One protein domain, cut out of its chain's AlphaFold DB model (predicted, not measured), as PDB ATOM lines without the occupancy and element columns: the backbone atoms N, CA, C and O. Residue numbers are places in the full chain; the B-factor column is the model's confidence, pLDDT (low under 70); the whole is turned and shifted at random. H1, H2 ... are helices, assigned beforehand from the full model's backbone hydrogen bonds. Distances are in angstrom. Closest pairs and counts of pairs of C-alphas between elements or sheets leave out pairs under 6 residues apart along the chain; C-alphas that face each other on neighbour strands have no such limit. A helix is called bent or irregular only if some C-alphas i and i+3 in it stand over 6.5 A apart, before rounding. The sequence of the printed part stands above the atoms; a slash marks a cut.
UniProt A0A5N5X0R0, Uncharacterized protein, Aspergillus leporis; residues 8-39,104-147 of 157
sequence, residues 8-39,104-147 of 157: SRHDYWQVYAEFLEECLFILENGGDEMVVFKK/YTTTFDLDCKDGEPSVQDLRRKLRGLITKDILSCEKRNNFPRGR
ATOM      1  N   SER A   8     212.246 126.342 105.428       58.78
ATOM      2  CA  SER A   8     212.479 126.240 106.879       58.78
ATOM      3  C   SER A   8     213.692 125.383 107.260       58.78
ATOM      4  O   SER A   8     214.286 125.546 108.327       58.78
ATOM      5  N   ARG A   9     214.101 124.460 106.383       56.88
ATOM      6  CA  ARG A   9     215.152 123.485 106.685       56.88
ATOM      7  C   ARG A   9     216.562 124.051 106.547       56.88
ATOM      8  O   ARG A   9     217.466 123.557 107.216       56.88
ATOM      9  N   HIS A  10     216.761 125.042 105.680       59.38
ATOM     10  CA  HIS A  10     218.069 125.672 105.484       59.38
ATOM     11  C   HIS A  10     218.393 126.635 106.635       59.38
ATOM     12  O   HIS A  10     219.508 126.612 107.158       59.38
ATOM     13  N   ASP A  11     217.395 127.397 107.085       68.19
ATOM     14  CA  ASP A  11     217.538 128.361 108.180       68.19
ATOM     15  C   ASP A  11     217.819 127.657 109.517       68.19
ATOM     16  O   ASP A  11     218.688 128.088 110.274       68.19
ATOM     17  N   TYR A  12     217.200 126.492 109.752       74.38
ATOM     18  CA  TYR A  12     217.474 125.664 110.930       74.38
ATOM     19  C   TYR A  12     218.959 125.303 111.074       74.38
ATOM     20  O   TYR A  12     219.544 125.453 112.145       74.38
ATOM     21  N   TRP A  13     219.599 124.820 110.004       73.81
ATOM     22  CA  TRP A  13     220.995 124.386 110.095       73.81
ATOM     23  C   TRP A  13     221.973 125.543 110.263       73.81
ATOM     24  O   TRP A  13     223.066 125.331 110.786       73.81
ATOM     25  N   GLN A  14     221.607 126.738 109.801       72.81
ATOM     26  CA  GLN A  14     222.410 127.930 110.022       72.81
ATOM     27  C   GLN A  14     222.352 128.351 111.492       72.81
ATOM     28  O   GLN A  14     223.402 128.474 112.117       72.81
ATOM     29  N   VAL A  15     221.147 128.460 112.060       76.19
ATOM     30  CA  VAL A  15     220.952 128.764 113.489       76.19
ATOM     31  C   VAL A  15     221.639 127.711 114.364       76.19
ATOM     32  O   VAL A  15     222.333 128.038 115.324       76.19
ATOM     33  N   TYR A  16     221.532 126.434 113.991       76.81
ATOM     34  CA  TYR A  16     222.210 125.348 114.693       76.81
ATOM     35  C   TYR A  16     223.742 125.444 114.599       76.81
ATOM     36  O   TYR A  16     224.435 125.178 115.578       76.81
ATOM     37  N   ALA A  17     224.296 125.846 113.450       77.62
ATOM     38  CA  ALA A  17     225.737 126.043 113.305       77.62
ATOM     39  C   ALA A  17     226.248 127.216 114.159       77.62
ATOM     40  O   ALA A  17     227.261 127.058 114.838       77.62
ATOM     41  N   GLU A  18     225.537 128.346 114.175       78.56
ATOM     42  CA  GLU A  18     225.859 129.509 115.019       78.56
ATOM     43  C   GLU A  18     225.852 129.128 116.509       78.56
ATOM     44  O   GLU A  18     226.816 129.388 117.230       78.56
ATOM     45  N   PHE A  19     224.837 128.379 116.944       81.56
ATOM     46  CA  PHE A  19     224.773 127.825 118.296       81.56
ATOM     47  C   PHE A  19     225.980 126.928 118.643       81.56
ATOM     48  O   PHE A  19     226.574 127.036 119.722       81.56
ATOM     49  N   LEU A  20     226.386 126.041 117.726       80.69
ATOM     50  CA  LEU A  20     227.550 125.173 117.927       80.69
ATOM     51  C   LEU A  20     228.859 125.975 118.035       80.69
ATOM     52  O   LEU A  20     229.759 125.588 118.788       80.69
ATOM     53  N   GLU A  21     228.977 127.096 117.321       79.62
ATOM     54  CA  GLU A  21     230.129 127.996 117.421       79.62
ATOM     55  C   GLU A  21     230.209 128.698 118.778       79.62
ATOM     56  O   GLU A  21     231.301 128.785 119.355       79.62
ATOM     57  N   GLU A  22     229.076 129.145 119.320       80.50
ATOM     58  CA  GLU A  22     229.005 129.712 120.670       80.50
ATOM     59  C   GLU A  22     229.388 128.678 121.730       80.50
ATOM     60  O   GLU A  22     230.225 128.951 122.596       80.50
ATOM     61  N   CYS A  23     228.875 127.450 121.611       79.25
ATOM     62  CA  CYS A  23     229.259 126.349 122.492       79.25
ATOM     63  C   CYS A  23     230.774 126.096 122.454       79.25
ATOM     64  O   CYS A  23     231.414 125.911 123.492       79.25
ATOM     65  N   LEU A  24     231.378 126.121 121.262       82.31
ATOM     66  CA  LEU A  24     232.821 125.946 121.102       82.31
ATOM     67  C   LEU A  24     233.605 127.114 121.715       82.31
ATOM     68  O   LEU A  24     234.635 126.895 122.353       82.31
ATOM     69  N   PHE A  25     233.105 128.344 121.578       79.88
ATOM     70  CA  PHE A  25     233.698 129.527 122.195       79.88
ATOM     71  C   PHE A  25     233.680 129.453 123.727       79.88
ATOM     72  O   PHE A  25     234.710 129.724 124.351       79.88
ATOM     73  N   ILE A  26     232.558 129.037 124.323       81.06
ATOM     74  CA  ILE A  26     232.419 128.840 125.774       81.06
ATOM     75  C   ILE A  26     233.358 127.735 126.261       81.06
ATOM     76  O   ILE A  26     233.955 127.862 127.324       81.06
ATOM     77  N   LEU A  27     233.564 126.669 125.490       81.12
ATOM     78  CA  LEU A  27     234.491 125.604 125.890       81.12
ATOM     79  C   LEU A  27     235.964 126.009 125.821       81.12
ATOM     80  O   LEU A  27     236.770 125.469 126.579       81.12
ATOM     81  N   GLU A  28     236.326 126.913 124.907       81.56
ATOM     82  CA  GLU A  28     237.705 127.383 124.730       81.56
ATOM     83  C   GLU A  28     238.060 128.552 125.659       81.56
ATOM     84  O   GLU A  28     239.205 128.643 126.101       81.56
ATOM     85  N   ASN A  29     237.098 129.432 125.956       80.38
ATOM     86  CA  ASN A  29     237.340 130.685 126.684       80.38
ATOM     87  C   ASN A  29     236.542 130.810 127.987       80.38
ATOM     88  O   ASN A  29     236.865 131.659 128.815       80.38
ATOM     89  N   GLY A  30     235.499 130.004 128.170       76.38
ATOM     90  CA  GLY A  30     234.701 129.991 129.387       76.38
ATOM     91  C   GLY A  30     235.443 129.290 130.519       76.38
ATOM     92  O   GLY A  30     236.035 128.222 130.338       76.38
ATOM     93  N   GLY A  31     235.399 129.900 131.704       72.81
ATOM     94  CA  GLY A  31     235.868 129.271 132.931       72.81
ATOM     95  C   GLY A  31     235.058 128.021 133.284       72.81
ATOM     96  O   GLY A  31     234.055 127.681 132.646       72.81
ATOM     97  N   ASP A  32     235.504 127.303 134.312       73.00
ATOM     98  CA  ASP A  32     234.819 126.102 134.810       73.00
ATOM     99  C   ASP A  32     233.413 126.427 135.349       73.00
ATOM    100  O   ASP A  32     232.562 125.546 135.400       73.00
ATOM    101  N   GLU A  33     233.134 127.693 135.674       73.19
ATOM    102  CA  GLU A  33     231.808 128.166 136.076       73.19
ATOM    103  C   GLU A  33     230.755 128.170 134.955       73.19
ATOM    104  O   GLU A  33     229.563 128.120 135.250       73.19
ATOM    105  N   MET A  34     231.169 128.204 133.682       66.94
ATOM    106  CA  MET A  34     230.245 128.326 132.542       66.94
ATOM    107  C   MET A  34     229.718 126.971 132.051       66.94
ATOM    108  O   MET A  34     228.783 126.927 131.254       66.94
ATOM    109  N   VAL A  35     230.316 125.857 132.493       70.19
ATOM    110  CA  VAL A  35     229.940 124.508 132.050       70.19
ATOM    111  C   VAL A  35     229.789 123.588 133.252       70.19
ATOM    112  O   VAL A  35     230.766 123.199 133.890       70.19
ATOM    113  N   VAL A  36     228.551 123.190 133.536       71.75
ATOM    114  CA  VAL A  36     228.239 122.297 134.654       71.75
ATOM    115  C   VAL A  36     228.113 120.865 134.150       71.75
ATOM    116  O   VAL A  36     227.135 120.500 133.499       71.75
ATOM    117  N   PHE A  37     229.079 120.023 134.504       74.44
ATOM    118  CA  PHE A  37     228.989 118.589 134.257       74.44
ATOM    119  C   PHE A  37     228.271 117.901 135.417       74.44
ATOM    120  O   PHE A  37     228.739 117.922 136.556       74.44
ATOM    121  N   LYS A  38     227.128 117.274 135.129       76.00
ATOM    122  CA  LYS A  38     226.382 116.466 136.100       76.00
ATOM    123  C   LYS A  38     226.545 114.990 135.763       76.00
ATOM    124  O   LYS A  38     226.378 114.584 134.617       76.00
ATOM    125  N   LYS A  39     226.850 114.176 136.775       74.50
ATOM    126  CA  LYS A  39     226.841 112.718 136.642       74.50
ATOM    127  C   LYS A  39     225.394 112.267 136.452       74.50
ATOM    128  O   LYS A  39     224.573 112.460 137.349       74.50
ATOM    129  N   TYR A 104     221.114 123.060 127.118       49.56
ATOM    130  CA  TYR A 104     221.472 121.946 126.247       49.56
ATOM    131  C   TYR A 104     222.269 120.912 127.050       49.56
ATOM    132  O   TYR A 104     223.490 120.998 127.200       49.56
ATOM    133  N   THR A 105     221.572 119.929 127.610       56.28
ATOM    134  CA  THR A 105     222.189 118.805 128.307       56.28
ATOM    135  C   THR A 105     222.449 117.677 127.322       56.28
ATOM    136  O   THR A 105     221.526 117.168 126.696       56.28
ATOM    137  N   THR A 106     223.702 117.243 127.216       65.44
ATOM    138  CA  THR A 106     224.071 116.018 126.500       65.44
ATOM    139  C   THR A 106     224.636 115.006 127.490       65.44
ATOM    140  O   THR A 106     225.370 115.365 128.415       65.44
ATOM    141  N   THR A 107     224.302 113.732 127.306       66.50
ATOM    142  CA  THR A 107     224.862 112.622 128.083       66.50
ATOM    143  C   THR A 107     226.046 112.012 127.340       66.50
ATOM    144  O   THR A 107     226.100 112.000 126.109       66.50
ATOM    145  N   PHE A 108     227.043 111.542 128.089       67.81
ATOM    146  CA  PHE A 108     228.212 110.878 127.528       67.81
ATOM    147  C   PHE A 108     228.438 109.557 128.237       67.81
ATOM    148  O   PHE A 108     228.690 109.544 129.442       67.81
ATOM    149  N   ASP A 109     228.492 108.479 127.465       67.81
ATOM    150  CA  ASP A 109     229.058 107.228 127.947       67.81
ATOM    151  C   ASP A 109     230.575 107.387 127.984       67.81
ATOM    152  O   ASP A 109     231.248 107.579 126.962       67.81
ATOM    153  N   LEU A 110     231.124 107.441 129.192       67.38
ATOM    154  CA  LEU A 110     232.554 107.568 129.428       67.38
ATOM    155  C   LEU A 110     233.067 106.225 129.915       67.38
ATOM    156  O   LEU A 110     232.951 105.894 131.091       67.38
ATOM    157  N   ASP A 111     233.674 105.479 128.997       64.75
ATOM    158  CA  ASP A 111     234.431 104.274 129.324       64.75
ATOM    159  C   ASP A 111     235.753 104.667 129.988       64.75
ATOM    160  O   ASP A 111     236.825 104.681 129.375       64.75
ATOM    161  N   CYS A 112     235.683 105.046 131.257       60.88
ATOM    162  CA  CYS A 112     236.873 105.323 132.037       60.88
ATOM    163  C   CYS A 112     237.418 104.013 132.601       60.88
ATOM    164  O   CYS A 112     236.976 103.526 133.637       60.88
ATOM    165  N   LYS A 113     238.419 103.448 131.915       58.75
ATOM    166  CA  LYS A 113     239.149 102.260 132.387       58.75
ATOM    167  C   LYS A 113     239.906 102.484 133.709       58.75
ATOM    168  O   LYS A 113     240.257 101.499 134.345       58.75
ATOM    169  N   ASP A 114     240.100 103.737 134.137       57.97
ATOM    170  CA  ASP A 114     240.989 104.114 135.250       57.97
ATOM    171  C   ASP A 114     240.398 105.142 136.256       57.97
ATOM    172  O   ASP A 114     241.154 105.844 136.926       57.97
ATOM    173  N   GLY A 115     239.069 105.257 136.407       66.31
ATOM    174  CA  GLY A 115     238.452 106.082 137.475       66.31
ATOM    175  C   GLY A 115     237.375 107.069 137.014       66.31
ATOM    176  O   GLY A 115     236.793 106.893 135.952       66.31
ATOM    177  N   GLU A 116     237.057 108.093 137.818       73.06
ATOM    178  CA  GLU A 116     236.085 109.120 137.405       73.06
ATOM    179  C   GLU A 116     236.677 110.034 136.309       73.06
ATOM    180  O   GLU A 116     237.830 110.458 136.427       73.06
ATOM    181  N   PRO A 117     235.918 110.350 135.242       74.31
ATOM    182  CA  PRO A 117     236.385 111.216 134.162       74.31
ATOM    183  C   PRO A 117     236.710 112.615 134.683       74.31
ATOM    184  O   PRO A 117     235.914 113.221 135.400       74.31
ATOM    185  N   SER A 118     237.855 113.170 134.274       82.56
ATOM    186  CA  SER A 118     238.182 114.555 134.611       82.56
ATOM    187  C   SER A 118     237.320 115.542 133.813       82.56
ATOM    188  O   SER A 118     236.875 115.260 132.697       82.56
ATOM    189  N   VAL A 119     237.145 116.757 134.345       80.00
ATOM    190  CA  VAL A 119     236.481 117.869 133.634       80.00
ATOM    191  C   VAL A 119     237.152 118.153 132.282       80.00
ATOM    192  O   VAL A 119     236.483 118.467 131.299       80.00
ATOM    193  N   GLN A 120     238.475 117.985 132.191       80.81
ATOM    194  CA  GLN A 120     239.205 118.153 130.932       80.81
ATOM    195  C   GLN A 120     238.872 117.060 129.909       80.81
ATOM    196  O   GLN A 120     238.772 117.353 128.717       80.81
ATOM    197  N   ASP A 121     238.663 115.816 130.347       82.00
ATOM    198  CA  ASP A 121     238.257 114.723 129.458       82.00
ATOM    199  C   ASP A 121     236.848 114.947 128.905       82.00
ATOM    200  O   ASP A 121     236.615 114.761 127.708       82.00
ATOM    201  N   LEU A 122     235.940 115.425 129.760       80.69
ATOM    202  CA  LEU A 122     234.584 115.822 129.386       80.69
ATOM    203  C   LEU A 122     234.592 116.957 128.359       80.69
ATOM    204  O   LEU A 122     233.986 116.829 127.292       80.69
ATOM    205  N   ARG A 123     235.357 118.027 128.616       82.06
ATOM    206  CA  ARG A 123     235.538 119.136 127.664       82.06
ATOM    207  C   ARG A 123     236.100 118.668 126.330       82.06
ATOM    208  O   ARG A 123     235.594 119.058 125.279       82.06
ATOM    209  N   ARG A 124     237.126 117.811 126.348       83.94
ATOM    210  CA  ARG A 124     237.726 117.262 125.124       83.94
ATOM    211  C   ARG A 124     236.700 116.476 124.310       83.94
ATOM    212  O   ARG A 124     236.670 116.612 123.087       83.94
ATOM    213  N   LYS A 125     235.859 115.673 124.971       83.12
ATOM    214  CA  LYS A 125     234.830 114.867 124.304       83.12
ATOM    215  C   LYS A 125     233.712 115.737 123.724       83.12
ATOM    216  O   LYS A 125     233.387 115.574 122.550       83.12
ATOM    217  N   LEU A 126     233.208 116.702 124.492       83.44
ATOM    218  CA  LEU A 126     232.190 117.653 124.036       83.44
ATOM    219  C   LEU A 126     232.688 118.492 122.847       83.44
ATOM    220  O   LEU A 126     232.002 118.580 121.831       83.44
ATOM    221  N   ARG A 127     233.926 119.002 122.901       84.94
ATOM    222  CA  ARG A 127     234.560 119.704 121.770       84.94
ATOM    223  C   ARG A 127     234.626 118.838 120.512       84.94
ATOM    224  O   ARG A 127     234.389 119.328 119.408       84.94
ATOM    225  N   GLY A 128     234.955 117.555 120.670       84.00
ATOM    226  CA  GLY A 128     234.989 116.597 119.567       84.00
ATOM    227  C   GLY A 128     233.626 116.411 118.897       84.00
ATOM    228  O   GLY A 128     233.564 116.393 117.667       84.00
ATOM    229  N   LEU A 129     232.549 116.318 119.684       82.06
ATOM    230  CA  LEU A 129     231.184 116.220 119.156       82.06
ATOM    231  C   LEU A 129     230.775 117.485 118.410       82.06
ATOM    232  O   LEU A 129     230.430 117.395 117.238       82.06
ATOM    233  N   ILE A 130     230.930 118.654 119.034       82.56
ATOM    234  CA  ILE A 130     230.580 119.940 118.413       82.56
ATOM    235  C   ILE A 130     231.311 120.107 117.078       82.56
ATOM    236  O   ILE A 130     230.700 120.415 116.061       82.56
ATOM    237  N   THR A 131     232.614 119.811 117.042       82.69
ATOM    238  CA  THR A 131     233.399 119.894 115.799       82.69
ATOM    239  C   THR A 131     232.855 118.948 114.724       82.69
ATOM    240  O   THR A 131     232.770 119.309 113.551       82.69
ATOM    241  N   LYS A 132     232.480 117.721 115.103       83.50
ATOM    242  CA  LYS A 132     231.908 116.734 114.182       83.50
ATOM    243  C   LYS A 132     230.545 117.182 113.645       83.50
ATOM    244  O   LYS A 132     230.266 116.958 112.463       83.50
ATOM    245  N   ASP A 133     229.725 117.805 114.480       79.25
ATOM    246  CA  ASP A 133     228.390 118.263 114.106       79.25
ATOM    247  C   ASP A 133     228.459 119.490 113.198       79.25
ATOM    248  O   ASP A 133     227.790 119.502 112.164       79.25
ATOM    249  N   ILE A 134     229.371 120.433 113.461       78.94
ATOM    250  CA  ILE A 134     229.660 121.549 112.547       78.94
ATOM    251  C   ILE A 134     230.077 121.011 111.168       78.94
ATOM    252  O   ILE A 134     229.478 121.366 110.152       78.94
ATOM    253  N   LEU A 135     231.025 120.067 111.114       79.56
ATOM    254  CA  LEU A 135     231.446 119.430 109.855       79.56
ATOM    255  C   LEU A 135     230.300 118.683 109.151       79.56
ATOM    256  O   LEU A 135     230.293 118.546 107.925       79.56
ATOM    257  N   SER A 136     229.344 118.150 109.911       78.31
ATOM    258  CA  SER A 136     228.166 117.477 109.361       78.31
ATOM    259  C   SER A 136     227.178 118.484 108.765       78.31
ATOM    260  O   SER A 136     226.622 118.215 107.697       78.31
ATOM    261  N   CYS A 137     227.020 119.654 109.390       72.69
ATOM    262  CA  CYS A 137     226.231 120.768 108.862       72.69
ATOM    263  C   CYS A 137     226.834 121.308 107.557       72.69
ATOM    264  O   CYS A 137     226.116 121.470 106.569       72.69
ATOM    265  N   GLU A 138     228.159 121.482 107.501       73.19
ATOM    266  CA  GLU A 138     228.859 121.919 106.283       73.19
ATOM    267  C   GLU A 138     228.617 120.973 105.101       73.19
ATOM    268  O   GLU A 138     228.337 121.414 103.984       73.19
ATOM    269  N   LYS A 139     228.692 119.657 105.346       75.31
ATOM    270  CA  LYS A 139     228.462 118.637 104.314       75.31
ATOM    271  C   LYS A 139     227.020 118.625 103.812       75.31
ATOM    272  O   LYS A 139     226.813 118.398 102.623       75.31
ATOM    273  N   ARG A 140     226.040 118.823 104.700       69.75
ATOM    274  CA  ARG A 140     224.608 118.761 104.361       69.75
ATOM    275  C   ARG A 140     224.142 119.957 103.543       69.75
ATOM    276  O   ARG A 140     223.391 119.767 102.595       69.75
ATOM    277  N   ASN A 141     224.622 121.153 103.863       66.31
ATOM    278  CA  ASN A 141     224.143 122.379 103.219       66.31
ATOM    279  C   ASN A 141     224.947 122.784 101.983       66.31
ATOM    280  O   ASN A 141     224.694 123.838 101.408       66.31
ATOM    281  N   ASN A 142     225.929 121.968 101.573       60.47
ATOM    282  CA  ASN A 142     226.804 122.249 100.434       60.47
ATOM    283  C   ASN A 142     227.356 123.690 100.474       60.47
ATOM    284  O   ASN A 142     227.539 124.332  99.434       60.47
ATOM    285  N   PHE A 143     227.584 124.217 101.688       59.44
ATOM    286  CA  PHE A 143     228.105 125.563 101.865       59.44
ATOM    287  C   PHE A 143     229.456 125.622 101.149       59.44
ATOM    288  O   PHE A 143     230.268 124.700 101.289       59.44
ATOM    289  N   PRO A 144     229.731 126.675 100.360       52.59
ATOM    290  CA  PRO A 144     230.969 126.779  99.607       52.59
ATOM    291  C   PRO A 144     232.151 126.925 100.572       52.59
ATOM    292  O   PRO A 144     232.500 128.036 100.949       52.59
ATOM    293  N   ARG A 145     232.724 125.784 100.984       46.09
ATOM    294  CA  ARG A 145     234.085 125.489 101.482       46.09
ATOM    295  C   ARG A 145     234.876 126.566 102.252       46.09
ATOM    296  O   ARG A 145     236.100 126.479 102.292       46.09
ATOM    297  N   GLY A 146     234.253 127.554 102.887       46.66
ATOM    298  CA  GLY A 146     235.022 128.573 103.606       46.66
ATOM    299  C   GLY A 146     234.313 129.875 103.943       46.66
ATOM    300  O   GLY A 146     234.956 130.916 103.855       46.66
ATOM    301  N   ARG A 147     233.024 129.861 104.314       45.50
ATOM    302  CA  ARG A 147     232.370 131.079 104.840       45.50
ATOM    303  C   ARG A 147     231.881 131.029 106.288       45.50
ATOM    304  O   ARG A 147     231.673 132.109 106.819       45.50
TER     305      ARG A 147
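Overview. This is residues 8 to 39 and 104 to 147 of the 157 residues of an uncharacterized protein of Aspergillus leporis (UniProt A0A5N5X0R0). Two long helices, H1 and H2, lie side by side and run opposite ways at a shallow tilt, making a slim two-helix core along the long axis. Stretches with no named element, residues 30 to 39 and 104 to 118, loop round the end where H1 stops and H2 starts, and residues 141 to 147 turn away as a short tail after H2. The printed part has 76 residues with two named helices, H1 then H2, and no named strand; its class is all helix. The printed part as a whole is loose, with a radius of gyration of the C-alphas of 14.6 A, and its outline is elongated: the C-alphas span 43 by 26 by 23 A along their three main axes.

Arrangement. H1, residues 8 to 29, and H2, residues 119 to 140, touch, with 11 pairs of C-alphas within 8 A. Their closest C-alphas, those of Ala 17 and Ile 134, are 6.0 A apart. Their lines stand at a shallow tilt of 27 degrees, and they run opposite ways. Their centres are 11.2 A apart. In H2 every O i to N i+4 pair is within hydrogen-bond range; in H1 17 of 18 are.

Along the chain. H1 runs 32.1 A from C-alpha 8 at (212.479, 126.240, 106.879) to C-alpha 29 at (237.340, 130.685, 126.684). H2 runs 31.6 A from C-alpha 119 at (236.481, 117.869, 133.634) to C-alpha 140 at (224.608, 118.761, 104.361). Neither helix is bent.

Size, cuts and confidence. The two C-alphas farthest apart, those of Ser 8 and Asp 114, are 45.9 A apart. Residues 40 to 103 are not printed, and C-alphas 39 and 104 are 14.9 A apart across this cut, which lies in the link from H1 to H2. The mean pLDDT of the printed part is 72.5; residues 8 to 11, 34, 104 to 115 and 140 to 147 are under 70.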